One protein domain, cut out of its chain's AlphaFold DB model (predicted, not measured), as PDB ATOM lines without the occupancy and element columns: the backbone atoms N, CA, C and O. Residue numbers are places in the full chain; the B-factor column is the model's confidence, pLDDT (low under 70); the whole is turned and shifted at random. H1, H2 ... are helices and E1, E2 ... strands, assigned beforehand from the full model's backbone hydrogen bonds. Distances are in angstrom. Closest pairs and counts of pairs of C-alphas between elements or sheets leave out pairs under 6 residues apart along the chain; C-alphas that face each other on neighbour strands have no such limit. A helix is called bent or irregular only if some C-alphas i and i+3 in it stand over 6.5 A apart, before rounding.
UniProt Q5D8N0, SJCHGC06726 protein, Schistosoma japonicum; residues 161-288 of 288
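What this domain is: This is residues 161 to 288 of the 288 residues of the protein "SJCHGC06726 protein" of Schistosoma japonicum (UniProt Q5D8N0). With little regular structure, this is a strongly twisted sheet, E1 E2 E4 E3, antiparallel throughout, among long loops; residues 161 to 169, with H1, and 193 to 199 stick out. The 128 printed residues, 39 in named elements H1 E1 E2 H2 E3 E4, are mixed in class and loose, with radius of gyration 17.5 A of the C-alphas, spanning 56 by 50 by 20 A.

Where its parts are: H1, residues 161 to 165, begins at C-alpha (-32.584, 39.460, 29.149); it is irregular, only just: C-alphas 161 and 164 are 6.8 A apart. E1, 182 to 190, spans 22.9 A and bends by 52 degrees at residue 185. E2, 206 to 213, spans 22.6 A. H2 is 229 to 235, E3 256 to 259. E4, 282 to 287, ends at C-alpha (-53.835, 30.814, 1.760).

How they stand to each other: Hairpin E1 and E2 has N 188 and O 208 at 2.8 A, within hydrogen-bond range; so have E2 and E4, N 209 and O 285, 2.8 A, and hairpin E3 and E4, N 257 and O 286, 2.8 A. E2, H2, E3 form a split strand-helix-strand unit, two strands of one sheet that are not neighbours, joined through a helix, with E4 between them in the sheet; its crossover is right-handed. H1 and H2 are not on the sheet; O i to N i+4 pairs within range are 0 of 1 and 1 of 3, i+3 pairs 1 of 2 and 2 of 4.

The domain as a whole: The printed part has no cut; its five links are long. pLDDT is under 70 in residues 191 to 205, 216 to 239 and 267 to 268.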
ATOM      1  N   THR A 161     -32.222  40.885  29.164       85.31
ATOM      2  CA  THR A 161     -32.584  39.460  29.149       85.31
ATOM      3  C   THR A 161     -33.201  38.989  27.832       85.31
ATOM      4  O   THR A 161     -33.244  37.788  27.593       85.31
ATOM      5  N   LEU A 162     -33.714  39.899  26.994       82.38
ATOM      6  CA  LEU A 162     -34.284  39.558  25.689       82.38
ATOM      7  C   LEU A 162     -33.260  39.643  24.554       82.38
ATOM      8  O   LEU A 162     -33.544  39.136  23.476       82.38
ATOM      9  N   ASN A 163     -32.088  40.251  24.774       80.06
ATOM     10  CA  ASN A 163     -31.098  40.455  23.712       80.06
ATOM     11  C   ASN A 163     -30.661  39.132  23.069       80.06
ATOM     12  O   ASN A 163     -30.558  39.063  21.850       80.06
ATOM     13  N   ASP A 164     -30.500  38.081  23.873       82.31
ATOM     14  CA  ASP A 164     -30.100  36.752  23.393       82.31
ATOM     15  C   ASP A 164     -31.236  36.002  22.665       82.31
ATOM     16  O   ASP A 164     -30.989  35.006  21.990       82.31
ATOM     17  N   LEU A 165     -32.489  36.463  22.795       83.38
ATOM     18  CA  LEU A 165     -33.673  35.877  22.149       83.38
ATOM     19  C   LEU A 165     -34.054  36.583  20.840       83.38
ATOM     20  O   LEU A 165     -34.888  36.073  20.090       83.38
ATOM     21  N   LEU A 166     -33.493  37.765  20.572       83.19
ATOM     22  CA  LEU A 166     -33.772  38.524  19.358       83.19
ATOM     23  C   LEU A 166     -32.914  37.996  18.206       83.19
ATOM     24  O   LEU A 166     -31.688  37.984  18.269       83.19
ATOM     25  N   VAL A 167     -33.571  37.586  17.123       84.38
ATOM     26  CA  VAL A 167     -32.893  37.245  15.869       84.38
ATOM     27  C   VAL A 167     -32.519  38.542  15.148       84.38
ATOM     28  O   VAL A 167     -33.311  39.484  15.131       84.38
ATOM     29  N   THR A 168     -31.323  38.593  14.553       84.81
ATOM     30  CA  THR A 168     -30.841  39.774  13.818       84.81
ATOM     31  C   THR A 168     -31.688  40.066  12.586       84.81
ATOM     32  O   THR A 168     -32.049  41.215  12.365       84.81
ATOM     33  N   ASP A 169     -32.049  39.017  11.843       87.19
ATOM     34  CA  ASP A 169     -32.856  39.098  10.632       87.19
ATOM     35  C   ASP A 169     -33.925  38.007  10.638       87.19
ATOM     36  O   ASP A 169     -33.644  36.823  10.835       87.19
ATOM     37  N   TYR A 170     -35.172  38.403  10.400       86.56
ATOM     38  CA  TYR A 170     -36.287  37.480  10.257       86.56
ATOM     39  C   TYR A 170     -37.143  37.890   9.064       86.56
ATOM     40  O   TYR A 170     -37.635  39.017   8.991       86.56
ATOM     41  N   HIS A 171     -37.334  36.960   8.131       87.31
ATOM     42  CA  HIS A 171     -38.075  37.198   6.901       87.31
ATOM     43  C   HIS A 171     -39.276  36.254   6.814       87.31
ATOM     44  O   HIS A 171     -39.131  35.031   6.827       87.31
ATOM     45  N   LEU A 172     -40.479  36.827   6.714       86.94
ATOM     46  CA  LEU A 172     -41.692  36.057   6.426       86.94
ATOM     47  C   LEU A 172     -41.780  35.693   4.940       86.94
ATOM     48  O   LEU A 172     -42.148  34.571   4.604       86.94
ATOM     49  N   MET A 173     -41.420  36.632   4.065       88.81
ATOM     50  CA  MET A 173     -41.335  36.448   2.612       88.81
ATOM     51  C   MET A 173     -39.881  36.192   2.192       88.81
ATOM     52  O   MET A 173     -38.975  36.561   2.941       88.81
ATOM     53  N   PRO A 174     -39.622  35.596   1.017       85.75
ATOM     54  CA  PRO A 174     -38.266  35.492   0.479       85.75
ATOM     55  C   PRO A 174     -37.568  36.854   0.389       85.75
ATOM     56  O   PRO A 174     -38.220  37.891   0.263       85.75
ATOM     57  N   THR A 175     -36.235  36.860   0.381       82.31
ATOM     58  CA  THR A 175     -35.430  38.091   0.250       82.31
ATOM     59  C   THR A 175     -35.655  38.821  -1.075       82.31
ATOM     60  O   THR A 175     -35.427  40.025  -1.149       82.31
ATOM     61  N   SER A 176     -36.136  38.115  -2.103       78.38
ATOM     62  CA  SER A 176     -36.584  38.702  -3.369       78.38
ATOM     63  C   SER A 176     -37.882  39.507  -3.240       78.38
ATOM     64  O   SER A 176     -38.149  40.350  -4.087       78.38
ATOM     65  N   GLY A 177     -38.678  39.275  -2.189       84.88
ATOM     66  CA  GLY A 177     -39.960  39.942  -1.966       84.88
ATOM     67  C   GLY A 177     -41.011  39.639  -3.038       84.88
ATOM     68  O   GLY A 177     -40.926  38.645  -3.761       84.88
ATOM     69  N   LEU A 178     -42.029  40.502  -3.104       87.00
ATOM     70  CA  LEU A 178     -42.982  40.541  -4.217       87.00
ATOM     71  C   LEU A 178     -42.365  41.263  -5.425       87.00
ATOM     72  O   LEU A 178     -41.530  42.149  -5.225       87.00
ATOM     73  N   PRO A 179     -42.817  40.963  -6.659       85.69
ATOM     74  CA  PRO A 179     -42.476  41.778  -7.819       85.69
ATOM     75  C   PRO A 179     -42.854  43.248  -7.596       85.69
ATOM     76  O   PRO A 179     -43.806  43.555  -6.880       85.69
ATOM     77  N   CYS A 180     -42.121  44.170  -8.218       80.62
ATOM     78  CA  CYS A 180     -42.216  45.597  -7.885       80.62
ATOM     79  C   CYS A 180     -43.539  46.268  -8.296       80.62
ATOM     80  O   CYS A 180     -43.828  47.376  -7.847       80.62
ATOM     81  N   ASP A 181     -44.343  45.618  -9.141       81.81
ATOM     82  CA  ASP A 181     -45.702  46.023  -9.495       81.81
ATOM     83  C   ASP A 181     -46.781  45.356  -8.622       81.81
ATOM     84  O   ASP A 181     -47.959  45.656  -8.797       81.81
ATOM     85  N   TYR A 182     -46.416  44.510  -7.655       88.69
ATOM     86  CA  TYR A 182     -47.333  43.893  -6.699       88.69
ATOM     87  C   TYR A 182     -47.201  44.521  -5.303       88.69
ATOM     88  O   TYR A 182     -46.110  44.708  -4.772       88.69
ATOM     89  N   GLU A 183     -48.337  44.799  -4.665       90.06
ATOM     90  CA  GLU A 183     -48.417  45.310  -3.293       90.06
ATOM     91  C   GLU A 183     -49.256  44.357  -2.431       90.06
ATOM     92  O   GLU A 183     -50.407  44.050  -2.758       90.06
ATOM     93  N   LEU A 184     -48.709  43.926  -1.289       93.62
ATOM     94  CA  LEU A 184     -49.483  43.255  -0.243       93.62
ATOM     95  C   LEU A 184     -50.249  44.307   0.569       93.62
ATOM     96  O   LEU A 184     -49.704  44.940   1.472       93.62
ATOM     97  N   VAL A 185     -51.528  44.490   0.251       94.50
ATOM     98  CA  VAL A 185     -52.381  45.518   0.867       94.50
ATOM     99  C   VAL A 185     -52.843  45.100   2.257       94.50
ATOM    100  O   VAL A 185     -52.985  45.931   3.158       94.50
ATOM    101  N   THR A 186     -53.141  43.817   2.443       94.62
ATOM    102  CA  THR A 186     -53.632  43.279   3.714       94.62
ATOM    103  C   THR A 186     -53.188  41.837   3.875       94.62
ATOM    104  O   THR A 186     -53.237  41.061   2.925       94.62
ATOM    105  N   MET A 187     -52.814  41.474   5.098       91.94
ATOM    106  CA  MET A 187     -52.587  40.102   5.537       91.94
ATOM    107  C   MET A 187     -53.306  39.927   6.873       91.94
ATOM    108  O   MET A 187     -53.115  40.722   7.794       91.94
ATOM    109  N   LYS A 188     -54.171  38.922   6.976       88.44
ATOM    110  CA  LYS A 188     -54.988  38.667   8.161       88.44
ATOM    111  C   LYS A 188     -55.049  37.177   8.449       88.44
ATOM    112  O   LYS A 188     -55.381  36.388   7.571       88.44
ATOM    113  N   THR A 189     -54.792  36.793   9.691       84.62
ATOM    114  CA  THR A 189     -55.007  35.421  10.152       84.62
ATOM    115  C   THR A 189     -56.469  35.214  10.532       84.62
ATOM    116  O   THR A 189     -57.115  36.084  11.127       84.62
ATOM    117  N   PHE A 190     -57.009  34.050  10.192       74.06
ATOM    118  CA  PHE A 190     -58.333  33.628  10.621       74.06
ATOM    119  C   PHE A 190     -58.179  32.493  11.620       74.06
ATOM    120  O   PHE A 190     -57.557  31.469  11.340       74.06
ATOM    121  N   HIS A 191     -58.746  32.693  12.805       67.50
ATOM    122  CA  HIS A 191     -58.755  31.688  13.854       67.50
ATOM    123  C   HIS A 191     -60.156  31.105  13.985       67.50
ATOM    124  O   HIS A 191     -61.152  31.832  14.006       67.50
ATOM    125  N   ASN A 192     -60.232  29.787  14.121       56.66
ATOM    126  CA  ASN A 192     -61.446  29.138  14.582       56.66
ATOM    127  C   ASN A 192     -61.606  29.437  16.083       56.66
ATOM    128  O   ASN A 192     -60.743  29.086  16.886       56.66
ATOM    129  N   SER A 193     -62.713  30.071  16.472       49.34
ATOM    130  CA  SER A 193     -63.020  30.507  17.845       49.34
ATOM    131  C   SER A 193     -63.190  29.369  18.865       49.34
ATOM    132  O   SER A 193     -63.448  29.630  20.038       49.34
ATOM    133  N   LYS A 194     -63.017  28.108  18.449       50.88
ATOM    134  CA  LYS A 194     -63.013  26.921  19.320       50.88
ATOM    135  C   LYS A 194     -61.625  26.510  19.837       50.88
ATOM    136  O   LYS A 194     -61.532  25.502  20.528       50.88
ATOM    137  N   ILE A 195     -60.556  27.240  19.510       45.34
ATOM    138  CA  ILE A 195     -59.184  26.889  19.911       45.34
ATOM    139  C   ILE A 195     -58.766  27.742  21.129       45.34
ATOM    140  O   ILE A 195     -58.845  28.971  21.049       45.34
ATOM    141  N   PRO A 196     -58.344  27.139  22.261       39.88
ATOM    142  CA  PRO A 196     -57.847  27.875  23.425       39.88
ATOM    143  C   PRO A 196     -56.641  28.762  23.082       39.88
ATOM    144  O   PRO A 196     -55.801  28.392  22.262       39.88
ATOM    145  N   LYS A 197     -56.528  29.906  23.772       45.88
ATOM    146  CA  LYS A 197     -55.492  30.949  23.588       45.88
ATOM    147  C   LYS A 197     -54.035  30.468  23.711       45.88
ATOM    148  O   LYS A 197     -53.127  31.228  23.412       45.88
ATOM    149  N   GLU A 198     -53.803  29.230  24.130       41.09
ATOM    150  CA  GLU A 198     -52.468  28.657  24.327       41.09
ATOM    151  C   GLU A 198     -51.836  28.124  23.024       41.09
ATOM    152  O   GLU A 198     -50.650  27.816  22.996       41.09
ATOM    153  N   PHE A 199     -52.588  28.085  21.917       40.66
ATOM    154  CA  PHE A 199     -52.106  27.635  20.607       40.66
ATOM    155  C   PHE A 199     -52.169  28.757  19.564       40.66
ATOM    156  O   PHE A 199     -53.038  28.783  18.695       40.66
ATOM    157  N   HIS A 200     -51.204  29.677  19.603       44.19
ATOM    158  CA  HIS A 200     -51.015  30.697  18.559       44.19
ATOM    159  C   HIS A 200     -50.509  30.138  17.208       44.19
ATOM    160  O   HIS A 200     -50.338  30.895  16.258       44.19
ATOM    161  N   ALA A 201     -50.325  28.821  17.093       47.31
ATOM    162  CA  ALA A 201     -49.930  28.130  15.868       47.31
ATOM    163  C   ALA A 201     -50.657  26.779  15.759       47.31
ATOM    164  O   ALA A 201     -50.046  25.715  15.837       47.31
ATOM    165  N   ALA A 202     -51.985  26.795  15.643       48.72
ATOM    166  CA  ALA A 202     -52.707  25.562  15.350       48.72
ATOM    167  C   ALA A 202     -52.396  25.110  13.905       48.72
ATOM    168  O   ALA A 202     -52.441  25.945  12.991       48.72
ATOM    169  N   PRO A 203     -52.107  23.821  13.651       51.69
ATOM    170  CA  PRO A 203     -52.071  23.301  12.287       51.69
ATOM    171  C   PRO A 203     -53.417  23.607  11.605       51.69
ATOM    172  O   PRO A 203     -54.472  23.414  12.212       51.69
ATOM    173  N   ASN A 204     -53.369  24.113  10.366       56.47
ATOM    174  CA  ASN A 204     -54.493  24.683   9.597       56.47
ATOM    175  C   ASN A 204     -54.893  26.130   9.950       56.47
ATOM    176  O   ASN A 204     -56.041  26.519   9.723       56.47
ATOM    177  N   THR A 205     -53.987  26.944  10.498       64.12
ATOM    178  CA  THR A 205     -54.236  28.392  10.592       64.12
ATOM    179  C   THR A 205     -54.214  28.988   9.189       64.12
ATOM    180  O   THR A 205     -53.227  28.859   8.472       64.12
ATOM    181  N   GLN A 206     -55.312  29.622   8.797       75.00
ATOM    182  CA  GLN A 206     -55.496  30.126   7.444       75.00
ATOM    183  C   GLN A 206     -55.193  31.624   7.387       75.00
ATOM    184  O   GLN A 206     -55.537  32.380   8.306       75.00
ATOM    185  N   VAL A 207     -54.553  32.060   6.302       87.31
ATOM    186  CA  VAL A 207     -54.136  33.454   6.118       87.31
ATOM    187  C   VAL A 207     -54.866  34.043   4.924       87.31
ATOM    188  O   VAL A 207     -54.676  33.612   3.795       87.31
ATOM    189  N   GLY A 208     -55.690  35.056   5.158       90.38
ATOM    190  CA  GLY A 208     -56.243  35.869   4.085       90.38
ATOM    191  C   GLY A 208     -55.264  36.961   3.680       90.38
ATOM    192  O   GLY A 208     -54.765  37.695   4.533       90.38
ATOM    193  N   VAL A 209     -55.019  37.091   2.386       94.12
ATOM    194  CA  VAL A 209     -54.208  38.151   1.794       94.12
ATOM    195  C   VAL A 209     -55.022  38.918   0.765       94.12
ATOM    196  O   VAL A 209     -55.819  38.339   0.033       94.12
ATOM    197  N   ILE A 210     -54.818  40.227   0.701       96.56
ATOM    198  CA  ILE A 210     -55.310  41.065  -0.389       96.56
ATOM    199  C   ILE A 210     -54.085  41.627  -1.087       96.56
ATOM    200  O   ILE A 210     -53.261  42.295  -0.457       96.56
ATOM    201  N   ILE A 211     -53.975  41.331  -2.374       95.50
ATOM    202  CA  ILE A 211     -52.842  41.710  -3.203       95.50
ATOM    203  C   ILE A 211     -53.361  42.614  -4.315       95.50
ATOM    204  O   ILE A 211     -54.412  42.373  -4.910       95.50
ATOM    205  N   ARG A 212     -52.621  43.683  -4.573       93.38
ATOM    206  CA  ARG A 212     -52.895  44.642  -5.633       93.38
ATOM    207  C   ARG A 212     -51.801  44.561  -6.677       93.38
ATOM    208  O   ARG A 212     -50.635  44.475  -6.303       93.38
ATOM    209  N   ARG A 213     -52.161  44.695  -7.953       90.06
ATOM    210  CA  ARG A 213     -51.187  44.959  -9.011       90.06
ATOM    211  C   ARG A 213     -51.300  46.395  -9.509       90.06
ATOM    212  O   ARG A 213     -52.363  46.858  -9.925       90.06
ATOM    213  N   LEU A 214     -50.197  47.123  -9.448       84.94
ATOM    214  CA  LEU A 214     -50.065  48.492  -9.920       84.94
ATOM    215  C   LEU A 214     -49.966  48.498 -11.451       84.94
ATOM    216  O   LEU A 214     -49.304  47.653 -12.043       84.94
ATOM    217  N   SER A 215     -50.593  49.475 -12.107       78.62
ATOM    218  CA  SER A 215     -50.297  49.779 -13.511       78.62
ATOM    219  C   SER A 215     -49.319  50.938 -13.556       78.62
ATOM    220  O   SER A 215     -49.715  52.101 -13.465       78.62
ATOM    221  N   SER A 216     -48.030  50.626 -13.652       66.44
ATOM    222  CA  SER A 216     -47.000  51.644 -13.839       66.44
ATOM    223  C   SER A 216     -47.027  52.170 -15.270       66.44
ATOM    224  O   SER A 216     -46.986  51.384 -16.216       66.44
ATOM    225  N   VAL A 217     -47.032  53.493 -15.433       62.81
ATOM    226  CA  VAL A 217     -46.756  54.113 -16.737       62.81
ATOM    227  C   VAL A 217     -45.267  53.903 -17.041       62.81
ATOM    228  O   VAL A 217     -44.419  54.172 -16.189       62.81
ATOM    229  N   CYS A 218     -44.978  53.325 -18.207       53.59
ATOM    230  CA  CYS A 218     -43.686  52.768 -18.607       53.59
ATOM    231  C   CYS A 218     -42.439  53.658 -18.369       53.59
ATOM    232  O   CYS A 218     -42.461  54.875 -18.514       53.59
ATOM    233  N   TYR A 219     -41.353  52.955 -18.018       48.69
ATOM    234  CA  TYR A 219     -39.904  53.210 -18.089       48.69
ATOM    235  C   TYR A 219     -39.376  54.660 -18.089       48.69
ATOM    236  O   TYR A 219     -39.052  55.241 -19.125       48.69
ATOM    237  N   ALA A 220     -39.091  55.184 -16.892       42.66
ATOM    238  CA  ALA A 220     -38.038  56.186 -16.735       42.66
ATOM    239  C   ALA A 220     -36.688  55.547 -17.132       42.66
ATOM    240  O   ALA A 220     -36.146  54.726 -16.395       42.66
ATOM    241  N   LYS A 221     -36.157  55.886 -18.317       42.69
ATOM    242  CA  LYS A 221     -34.851  55.390 -18.811       42.69
ATOM    243  C   LYS A 221     -33.657  55.945 -18.021       42.69
ATOM    244  O   LYS A 221     -32.557  55.410 -18.113       42.69
ATOM    245  N   THR A 222     -33.871  56.999 -17.240       45.16
ATOM    246  CA  THR A 222     -32.854  57.686 -16.441       45.16
ATOM    247  C   THR A 222     -33.335  57.826 -15.003       45.16
ATOM    248  O   THR A 222     -33.830  58.869 -14.585       45.16
ATOM    249  N   LEU A 223     -33.192  56.753 -14.229       47.59
ATOM    250  CA  LEU A 223     -33.207  56.856 -12.772       47.59
ATOM    251  C   LEU A 223     -31.791  57.223 -12.302       47.59
ATOM    252  O   LEU A 223     -30.819  56.778 -12.919       47.59
ATOM    253  N   PRO A 224     -31.625  58.016 -11.227       44.91
ATOM    254  CA  PRO A 224     -30.331  58.085 -10.556       44.91
ATOM    255  C   PRO A 224     -29.890  56.653 -10.218       44.91
ATOM    256  O   PRO A 224     -30.723  55.853  -9.793       44.91
ATOM    257  N   ASN A 225     -28.610  56.324 -10.438       42.66
ATOM    258  CA  ASN A 225     -28.026  55.012 -10.123       42.66
ATOM    259  C   ASN A 225     -28.111  54.750  -8.613       42.66
ATOM    260  O   ASN A 225     -27.166  54.976  -7.862       42.66
ATOM    261  N   ILE A 226     -29.278  54.312  -8.166       51.72
ATOM    262  CA  ILE A 226     -29.537  53.814  -6.829       51.72
ATOM    263  C   ILE A 226     -29.858  52.333  -7.041       51.72
ATOM    264  O   ILE A 226     -30.926  51.998  -7.556       51.72
ATOM    265  N   ASP A 227     -28.907  51.464  -6.688       48.59
ATOM    266  CA  ASP A 227     -28.826  50.029  -7.036       48.59
ATOM    267  C   ASP A 227     -30.092  49.187  -6.784       48.59
ATOM    268  O   ASP A 227     -30.252  48.107  -7.351       48.59
ATOM    269  N   PHE A 228     -31.006  49.657  -5.936       51.44
ATOM    270  CA  PHE A 228     -32.277  48.988  -5.660       51.44
ATOM    271  C   PHE A 228     -33.307  49.163  -6.792       51.44
ATOM    272  O   PHE A 228     -34.044  48.235  -7.118       51.44
ATOM    273  N   TYR A 229     -33.344  50.337  -7.430       53.25
ATOM    274  CA  TYR A 229     -34.415  50.722  -8.356       53.25
ATOM    275  C   TYR A 229     -34.199  50.190  -9.781       53.25
ATOM    276  O   TYR A 229     -35.165  49.943 -10.501       53.25
ATOM    277  N   SER A 230     -32.945  49.959 -10.183       54.12
ATOM    278  CA  SER A 230     -32.588  49.416 -11.502       54.12
ATOM    279  C   SER A 230     -32.961  47.937 -11.668       54.12
ATOM    280  O   SER A 230     -33.288  47.517 -12.775       54.12
ATOM    281  N   LYS A 231     -32.978  47.152 -10.579       58.41
ATOM    282  CA  LYS A 231     -33.424  45.746 -10.591       58.41
ATOM    283  C   LYS A 231     -34.925  45.625 -10.844       58.41
ATOM    284  O   LYS A 231     -35.328  44.892 -11.739       58.41
ATOM    285  N   CYS A 232     -35.728  46.442 -10.158       61.31
ATOM    286  CA  CYS A 232     -37.180  46.475 -10.343       61.31
ATOM    287  C   CYS A 232     -37.601  46.722 -11.795       61.31
ATOM    288  O   CYS A 232     -38.579  46.148 -12.252       61.31
ATOM    289  N   VAL A 233     -36.874  47.570 -12.528       58.78
ATOM    290  CA  VAL A 233     -37.189  47.884 -13.930       58.78
ATOM    291  C   VAL A 233     -37.016  46.671 -14.848       58.78
ATOM    292  O   VAL A 233     -37.792  46.512 -15.789       58.78
ATOM    293  N   ASN A 234     -36.038  45.809 -14.564       55.72
ATOM    294  CA  ASN A 234     -35.746  44.629 -15.378       55.72
ATOM    295  C   ASN A 234     -36.703  43.458 -15.095       55.72
ATOM    296  O   ASN A 234     -36.919  42.638 -15.986       55.72
ATOM    297  N   ASP A 235     -37.292  43.403 -13.897       56.59
ATOM    298  CA  ASP A 235     -38.179  42.312 -13.462       56.59
ATOM    299  C   ASP A 235     -39.654  42.511 -13.875       56.59
ATOM    300  O   ASP A 235     -40.437  41.556 -13.877       56.59
ATOM    301  N   ILE A 236     -40.052  43.731 -14.267       57.91
ATOM    302  CA  ILE A 236     -41.423  44.029 -14.719       57.91
ATOM    303  C   ILE A 236     -41.717  43.267 -16.017       57.91
ATOM    304  O   ILE A 236     -41.139  43.551 -17.066       57.91
ATOM    305  N   GLY A 237     -42.661  42.325 -15.943       54.75
ATOM    306  CA  GLY A 237     -43.146  41.542 -17.083       54.75
ATOM    307  C   GLY A 237     -42.427  40.210 -17.327       54.75
ATOM    308  O   GLY A 237     -42.782  39.525 -18.281       54.75
ATOM    309  N   GLN A 238     -41.451  39.816 -16.494       54.22
ATOM    310  CA  GLN A 238     -40.796  38.502 -16.627       54.22
ATOM    311  C   GLN A 238     -41.525  37.383 -15.865       54.22
ATOM    312  O   GLN A 238     -41.585  36.262 -16.360       54.22
ATOM    313  N   ASN A 239     -42.128  37.688 -14.709       60.66
ATOM    314  CA  ASN A 239     -42.885  36.735 -13.889       60.66
ATOM    315  C   ASN A 239     -44.279  37.291 -13.574       60.66
ATOM    316  O   ASN A 239     -44.487  37.975 -12.576       60.66
ATOM    317  N   ASP A 240     -45.242  36.999 -14.446       71.88
ATOM    318  CA  ASP A 240     -46.633  37.436 -14.284       71.88
ATOM    319  C   ASP A 240     -47.412  36.640 -13.224       71.88
ATOM    320  O   ASP A 240     -48.530  37.026 -12.874       71.88
ATOM    321  N   GLU A 241     -46.844  35.546 -12.716       86.06
ATOM    322  CA  GLU A 241     -47.491  34.644 -11.766       86.06
ATOM    323  C   GLU A 241     -46.684  34.516 -10.470       86.06
ATOM    324  O   GLU A 241     -45.472  34.310 -10.484       86.06
ATOM    325  N   LEU A 242     -47.375  34.593  -9.332       89.50
ATOM    326  CA  LEU A 242     -46.807  34.344  -8.010       89.50
ATOM    327  C   LEU A 242     -47.056  32.890  -7.607       89.50
ATOM    328  O   LEU A 242     -48.211  32.459  -7.522       89.50
ATOM    329  N   ASN A 243     -45.998  32.140  -7.301       91.31
ATOM    330  CA  ASN A 243     -46.127  30.805  -6.722       91.31
ATOM    331  C   ASN A 243     -46.528  30.910  -5.240       91.31
ATOM    332  O   ASN A 243     -45.796  31.459  -4.416       91.31
ATOM    333  N   VAL A 244     -47.686  30.349  -4.883       90.25
ATOM    334  CA  VAL A 244     -48.226  30.399  -3.514       90.25
ATOM    335  C   VAL A 244     -47.287  29.736  -2.502       90.25
ATOM    336  O   VAL A 244     -47.192  30.204  -1.371       90.25
ATOM    337  N   GLN A 245     -46.576  28.678  -2.899       89.38
ATOM    338  CA  GLN A 245     -45.665  27.948  -2.006       89.38
ATOM    339  C   GLN A 245     -44.408  28.753  -1.665       89.38
ATOM    340  O   GLN A 245     -43.817  28.561  -0.608       89.38
ATOM    341  N   GLU A 246     -44.010  29.658  -2.556       88.88
ATOM    342  CA  GLU A 246     -42.812  30.484  -2.409       88.88
ATOM    343  C   GLU A 246     -43.124  31.846  -1.780       88.88
ATOM    344  O   GLU A 246     -42.212  32.552  -1.366       88.88
ATOM    345  N   LEU A 247     -44.406  32.215  -1.659       87.00
ATOM    346  CA  LEU A 247     -44.830  33.527  -1.167       87.00
ATOM    347  C   LEU A 247     -44.327  33.813   0.257       87.00
ATOM    348  O   LEU A 247     -43.941  34.941   0.566       87.00
ATOM    349  N   PHE A 248     -44.302  32.789   1.113       87.94
ATOM    350  CA  PHE A 248     -43.820  32.882   2.488       87.94
ATOM    351  C   PHE A 248     -42.876  31.720   2.800       87.94
ATOM    352  O   PHE A 248     -43.316  30.588   2.965       87.94
ATOM    353  N   GLY A 249     -41.575  31.995   2.921       79.88
ATOM    354  CA  GLY A 249     -40.557  30.944   3.066       79.88
ATOM    355  C   GLY A 249     -40.643  30.150   4.376       79.88
ATOM    356  O   GLY A 249     -40.153  29.028   4.453       79.88
ATOM    357  N   SER A 250     -41.274  30.717   5.408       78.50
ATOM    358  CA  SER A 250     -41.433  30.088   6.726       78.50
ATOM    359  C   SER A 250     -42.781  29.383   6.926       78.50
ATOM    360  O   SER A 250     -42.962  28.712   7.942       78.50
ATOM    361  N   ILE A 251     -43.722  29.510   5.982       82.31
ATOM    362  CA  ILE A 251     -45.085  28.979   6.106       82.31
ATOM    363  C   ILE A 251     -45.299  27.898   5.047       82.31
ATOM    364  O   ILE A 251     -45.133  28.135   3.856       82.31
ATOM    365  N   GLN A 252     -45.709  26.702   5.473       83.31
ATOM    366  CA  GLN A 252     -46.047  25.617   4.551       83.31
ATOM    367  C   GLN A 252     -47.417  25.873   3.922       83.31
ATOM    368  O   GLN A 252     -48.442  25.563   4.522       83.31
ATOM    369  N   LEU A 253     -47.421  26.446   2.718       84.69
ATOM    370  CA  LEU A 253     -48.631  26.706   1.944       84.69
ATOM    371  C   LEU A 253     -48.824  25.654   0.850       84.69
ATOM    372  O   LEU A 253     -47.888  25.251   0.160       84.69
ATOM    373  N   SER A 254     -50.065  25.216   0.671       84.69
ATOM    374  CA  SER A 254     -50.460  24.201  -0.306       84.69
ATOM    375  C   SER A 254     -51.146  24.805  -1.532       84.69
ATOM    376  O   SER A 254     -50.832  24.420  -2.662       84.69
ATOM    377  N   HIS A 255     -52.086  25.728  -1.321       86.75
ATOM    378  CA  HIS A 255     -52.846  26.398  -2.376       86.75
ATOM    379  C   HIS A 255     -53.488  27.694  -1.869       86.75
ATOM    380  O   HIS A 255     -53.627  27.923  -0.671       86.75
ATOM    381  N   ALA A 256     -53.919  28.528  -2.808       89.56
ATOM    382  CA  ALA A 256     -54.740  29.699  -2.562       89.56
ATOM    383  C   ALA A 256     -56.178  29.456  -3.038       89.56
ATOM    384  O   ALA A 256     -56.409  28.787  -4.047       89.56
ATOM    385  N   ILE A 257     -57.145  30.026  -2.327       89.44
ATOM    386  CA  ILE A 257     -58.556  30.083  -2.714       89.44
ATOM    387  C   ILE A 257     -58.880  31.541  -3.020       89.44
ATOM    388  O   ILE A 257     -58.726  32.393  -2.147       89.44
ATOM    389  N   GLN A 258     -59.294  31.848  -4.245       91.19
ATOM    390  CA  GLN A 258     -59.687  33.212  -4.604       91.19
ATOM    391  C   GLN A 258     -61.050  33.532  -3.981       91.19
ATOM    392  O   GLN A 258     -61.998  32.774  -4.152       91.19
ATOM    393  N   THR A 259     -61.143  34.650  -3.271       89.88
ATOM    394  CA  THR A 259     -62.344  35.089  -2.544       89.88
ATOM    395  C   THR A 259     -62.714  36.517  -2.943       89.88
ATOM    396  O   THR A 259     -61.996  37.185  -3.689       89.88
ATOM    397  N   ASN A 260     -63.835  37.022  -2.429       91.06
ATOM    398  CA  ASN A 260     -64.128  38.450  -2.513       91.06
ATOM    399  C   ASN A 260     -63.189  39.271  -1.602       91.06
ATOM    400  O   ASN A 260     -62.550  38.745  -0.692       91.06
ATOM    401  N   LEU A 261     -63.171  40.596  -1.770       94.12
ATOM    402  CA  LEU A 261     -62.328  41.496  -0.964       94.12
ATOM    403  C   LEU A 261     -62.633  41.480   0.546       94.12
ATOM    404  O   LEU A 261     -61.859  42.018   1.332       94.12
ATOM    405  N   THR A 262     -63.740  40.860   0.971       89.38
ATOM    406  CA  THR A 262     -64.061  40.681   2.396       89.38
ATOM    407  C   THR A 262     -63.388  39.458   3.020       89.38
ATOM    408  O   THR A 262     -63.498  39.276   4.231       89.38
ATOM    409  N   LEU A 263     -62.664  38.653   2.227       85.69
ATOM    410  CA  LEU A 263     -61.973  37.430   2.656       85.69
ATOM    411  C   LEU A 263     -62.922  36.386   3.266       85.69
ATOM    412  O   LEU A 263     -62.550  35.647   4.177       85.69
ATOM    413  N   ILE A 264     -64.166  36.342   2.780       81.00
ATOM    414  CA  ILE A 264     -65.172  35.358   3.192       81.00
ATOM    415  C   ILE A 264     -65.257  34.301   2.082       81.00
ATOM    416  O   ILE A 264     -65.756  34.626   1.003       81.00
ATOM    417  N   PRO A 265     -64.761  33.071   2.314       73.81
ATOM    418  CA  PRO A 265     -64.753  32.030   1.295       73.81
ATOM    419  C   PRO A 265     -66.134  31.388   1.115       73.81
ATOM    420  O   PRO A 265     -66.865  31.158   2.083       73.81
ATOM    421  N   TYR A 266     -66.450  31.019  -0.123       73.56
ATOM    422  CA  TYR A 266     -67.605  30.213  -0.504       73.56
ATOM    423  C   TYR A 266     -67.166  28.827  -0.986       73.56
ATOM    424  O   TYR A 266     -66.065  28.621  -1.488       73.56
ATOM    425  N   SER A 267     -68.062  27.842  -0.874       66.94
ATOM    426  CA  SER A 267     -67.771  26.452  -1.275       66.94
ATOM    427  C   SER A 267     -67.407  26.274  -2.759       66.94
ATOM    428  O   SER A 267     -66.800  25.271  -3.124       66.94
ATOM    429  N   THR A 268     -67.773  27.239  -3.605       69.94
ATOM    430  CA  THR A 268     -67.553  27.237  -5.058       69.94
ATOM    431  C   THR A 268     -66.257  27.928  -5.483       69.94
ATOM    432  O   THR A 268     -65.983  28.009  -6.680       69.94
ATOM    433  N   ASP A 269     -65.481  28.457  -4.538       76.62
ATOM    434  CA  ASP A 269     -64.330  29.297  -4.850       76.62
ATOM    435  C   ASP A 269     -63.179  28.509  -5.490       76.62
ATOM    436  O   ASP A 269     -62.881  27.357  -5.150       76.62
ATOM    437  N   ARG A 270     -62.514  29.150  -6.457       82.06
ATOM    438  CA  ARG A 270     -61.484  28.521  -7.283       82.06
ATOM    439  C   ARG A 270     -60.184  28.370  -6.500       82.06
ATOM    440  O   ARG A 270     -59.627  29.342  -5.991       82.06
ATOM    441  N   LYS A 271     -59.665  27.142  -6.483       87.31
ATOM    442  CA  LYS A 271     -58.340  26.814  -5.949       87.31
ATOM    443  C   LYS A 271     -57.268  27.044  -7.006       87.31
ATOM    444  O   LYS A 271     -57.445  26.651  -8.159       87.31
ATOM    445  N   THR A 272     -56.143  27.621  -6.608       90.56
ATOM    446  CA  THR A 272     -54.985  27.831  -7.478       90.56
ATOM    447  C   THR A 272     -53.671  27.668  -6.720       90.56
ATOM    448  O   THR A 272     -53.606  27.879  -5.513       90.56
ATOM    449  N   LYS A 273     -52.615  27.277  -7.433       91.81
ATOM    450  CA  LYS A 273     -51.231  27.278  -6.925       91.81
ATOM    451  C   LYS A 273     -50.437  28.501  -7.388       91.81
ATOM    452  O   LYS A 273     -49.426  28.825  -6.779       91.81
ATOM    453  N   HIS A 274     -50.926  29.168  -8.430       92.88
ATOM    454  CA  HIS A 274     -50.311  30.346  -9.026       92.88
ATOM    455  C   HIS A 274     -51.319  31.494  -9.002       92.88
ATOM    456  O   HIS A 274     -52.486  31.316  -9.368       92.88
ATOM    457  N   ILE A 275     -50.892  32.652  -8.516       92.62
ATOM    458  CA  ILE A 275     -51.710  33.860  -8.446       92.62
ATOM    459  C   ILE A 275     -51.283  34.778  -9.585       92.62
ATOM    460  O   ILE A 275     -50.126  35.180  -9.651       92.62
ATOM    461  N   HIS A 276     -52.227  35.130 -10.450       92.06
ATOM    462  CA  HIS A 276     -52.049  36.140 -11.487       92.06
ATOM    463  C   HIS A 276     -53.080  37.240 -11.275       92.06
ATOM    464  O   HIS A 276     -54.273  36.948 -11.207       92.06
ATOM    465  N   ILE A 277     -52.624  38.485 -11.185       91.44
ATOM    466  CA  ILE A 277     -53.484  39.657 -11.016       91.44
ATOM    467  C   ILE A 277     -53.245  40.568 -12.217       91.44
ATOM    468  O   ILE A 277     -52.105  40.750 -12.655       91.44
ATOM    469  N   ARG A 278     -54.310  41.133 -12.786       90.12
ATOM    470  CA  ARG A 278     -54.175  42.067 -13.914       90.12
ATOM    471  C   ARG A 278     -53.778  43.463 -13.409       90.12
ATOM    472  O   ARG A 278     -54.098  43.811 -12.275       90.12
ATOM    473  N   PRO A 279     -53.094  44.290 -14.217       86.88
ATOM    474  CA  PRO A 279     -52.768  45.658 -13.819       86.88
ATOM    475  C   PRO A 279     -54.021  46.454 -13.426       86.88
ATOM    476  O   PRO A 279     -55.051  46.350 -14.088       86.88
ATOM    477  N   MET A 280     -53.918  47.263 -12.367       87.94
ATOM    478  CA  MET A 280     -55.035  47.988 -11.732       87.94
ATOM    479  C   MET A 280     -56.120  47.110 -11.100       87.94
ATOM    480  O   MET A 280     -57.199  47.621 -10.807       87.94
ATOM    481  N   GLU A 281     -55.850  45.835 -10.830       92.44
ATOM    482  CA  GLU A 281     -56.765  44.983 -10.069       92.44
ATOM    483  C   GLU A 281     -56.324  44.815  -8.612       92.44
ATOM    484  O   GLU A 281     -55.146  44.935  -8.245       92.44
ATOM    485  N   LEU A 282     -57.318  44.527  -7.776       94.88
ATOM    486  CA  LEU A 282     -57.180  44.184  -6.370       94.88
ATOM    487  C   LEU A 282     -57.909  42.861  -6.149       94.88
ATOM    488  O   LEU A 282     -59.120  42.783  -6.352       94.88
ATOM    489  N   GLU A 283     -57.184  41.836  -5.718       95.81
ATOM    490  CA  GLU A 283     -57.733  40.495  -5.546       95.81
ATOM    491  C   GLU A 283     -57.416  39.941  -4.159       95.81
ATOM    492  O   GLU A 283     -56.403  40.271  -3.538       95.81
ATOM    493  N   ALA A 284     -58.320  39.107  -3.654       94.94
ATOM    494  CA  ALA A 284     -58.256  38.557  -2.313       94.94
ATOM    495  C   ALA A 284     -58.126  37.038  -2.362       94.94
ATOM    496  O   ALA A 284     -58.893  36.351  -3.037       94.94
ATOM    497  N   PHE A 285     -57.175  36.510  -1.602       92.06
ATOM    498  CA  PHE A 285     -56.853  35.095  -1.573       92.06
ATOM    499  C   PHE A 285     -56.802  34.586  -0.148       92.06
ATOM    500  O   PHE A 285     -56.317  35.249   0.764       92.06
ATOM    501  N   TYR A 286     -57.269  33.366   0.024       89.12
ATOM    502  CA  TYR A 286     -57.165  32.625   1.257       89.12
ATOM    503  C   TYR A 286     -56.092  31.554   1.095       89.12
ATOM    504  O   TYR A 286     -56.239  30.651   0.274       89.12
ATOM    505  N   LEU A 287     -54.993  31.695   1.824       87.94
ATOM    506  CA  LEU A 287     -53.835  30.814   1.760       87.94
ATOM    507  C   LEU A 287     -54.023  29.669   2.756       87.94
ATOM    508  O   LEU A 287     -54.304  29.906   3.939       87.94
ATOM    509  N   VAL A 288     -53.895  28.442   2.244       80.50
ATOM    510  CA  VAL A 288     -54.114  27.178   2.965       80.50
ATOM    511  C   VAL A 288     -52.875  26.314   2.904       80.50
ATOM    512  O   VAL A 288     -52.384  26.069   1.776       80.50
TER     513      VAL A 288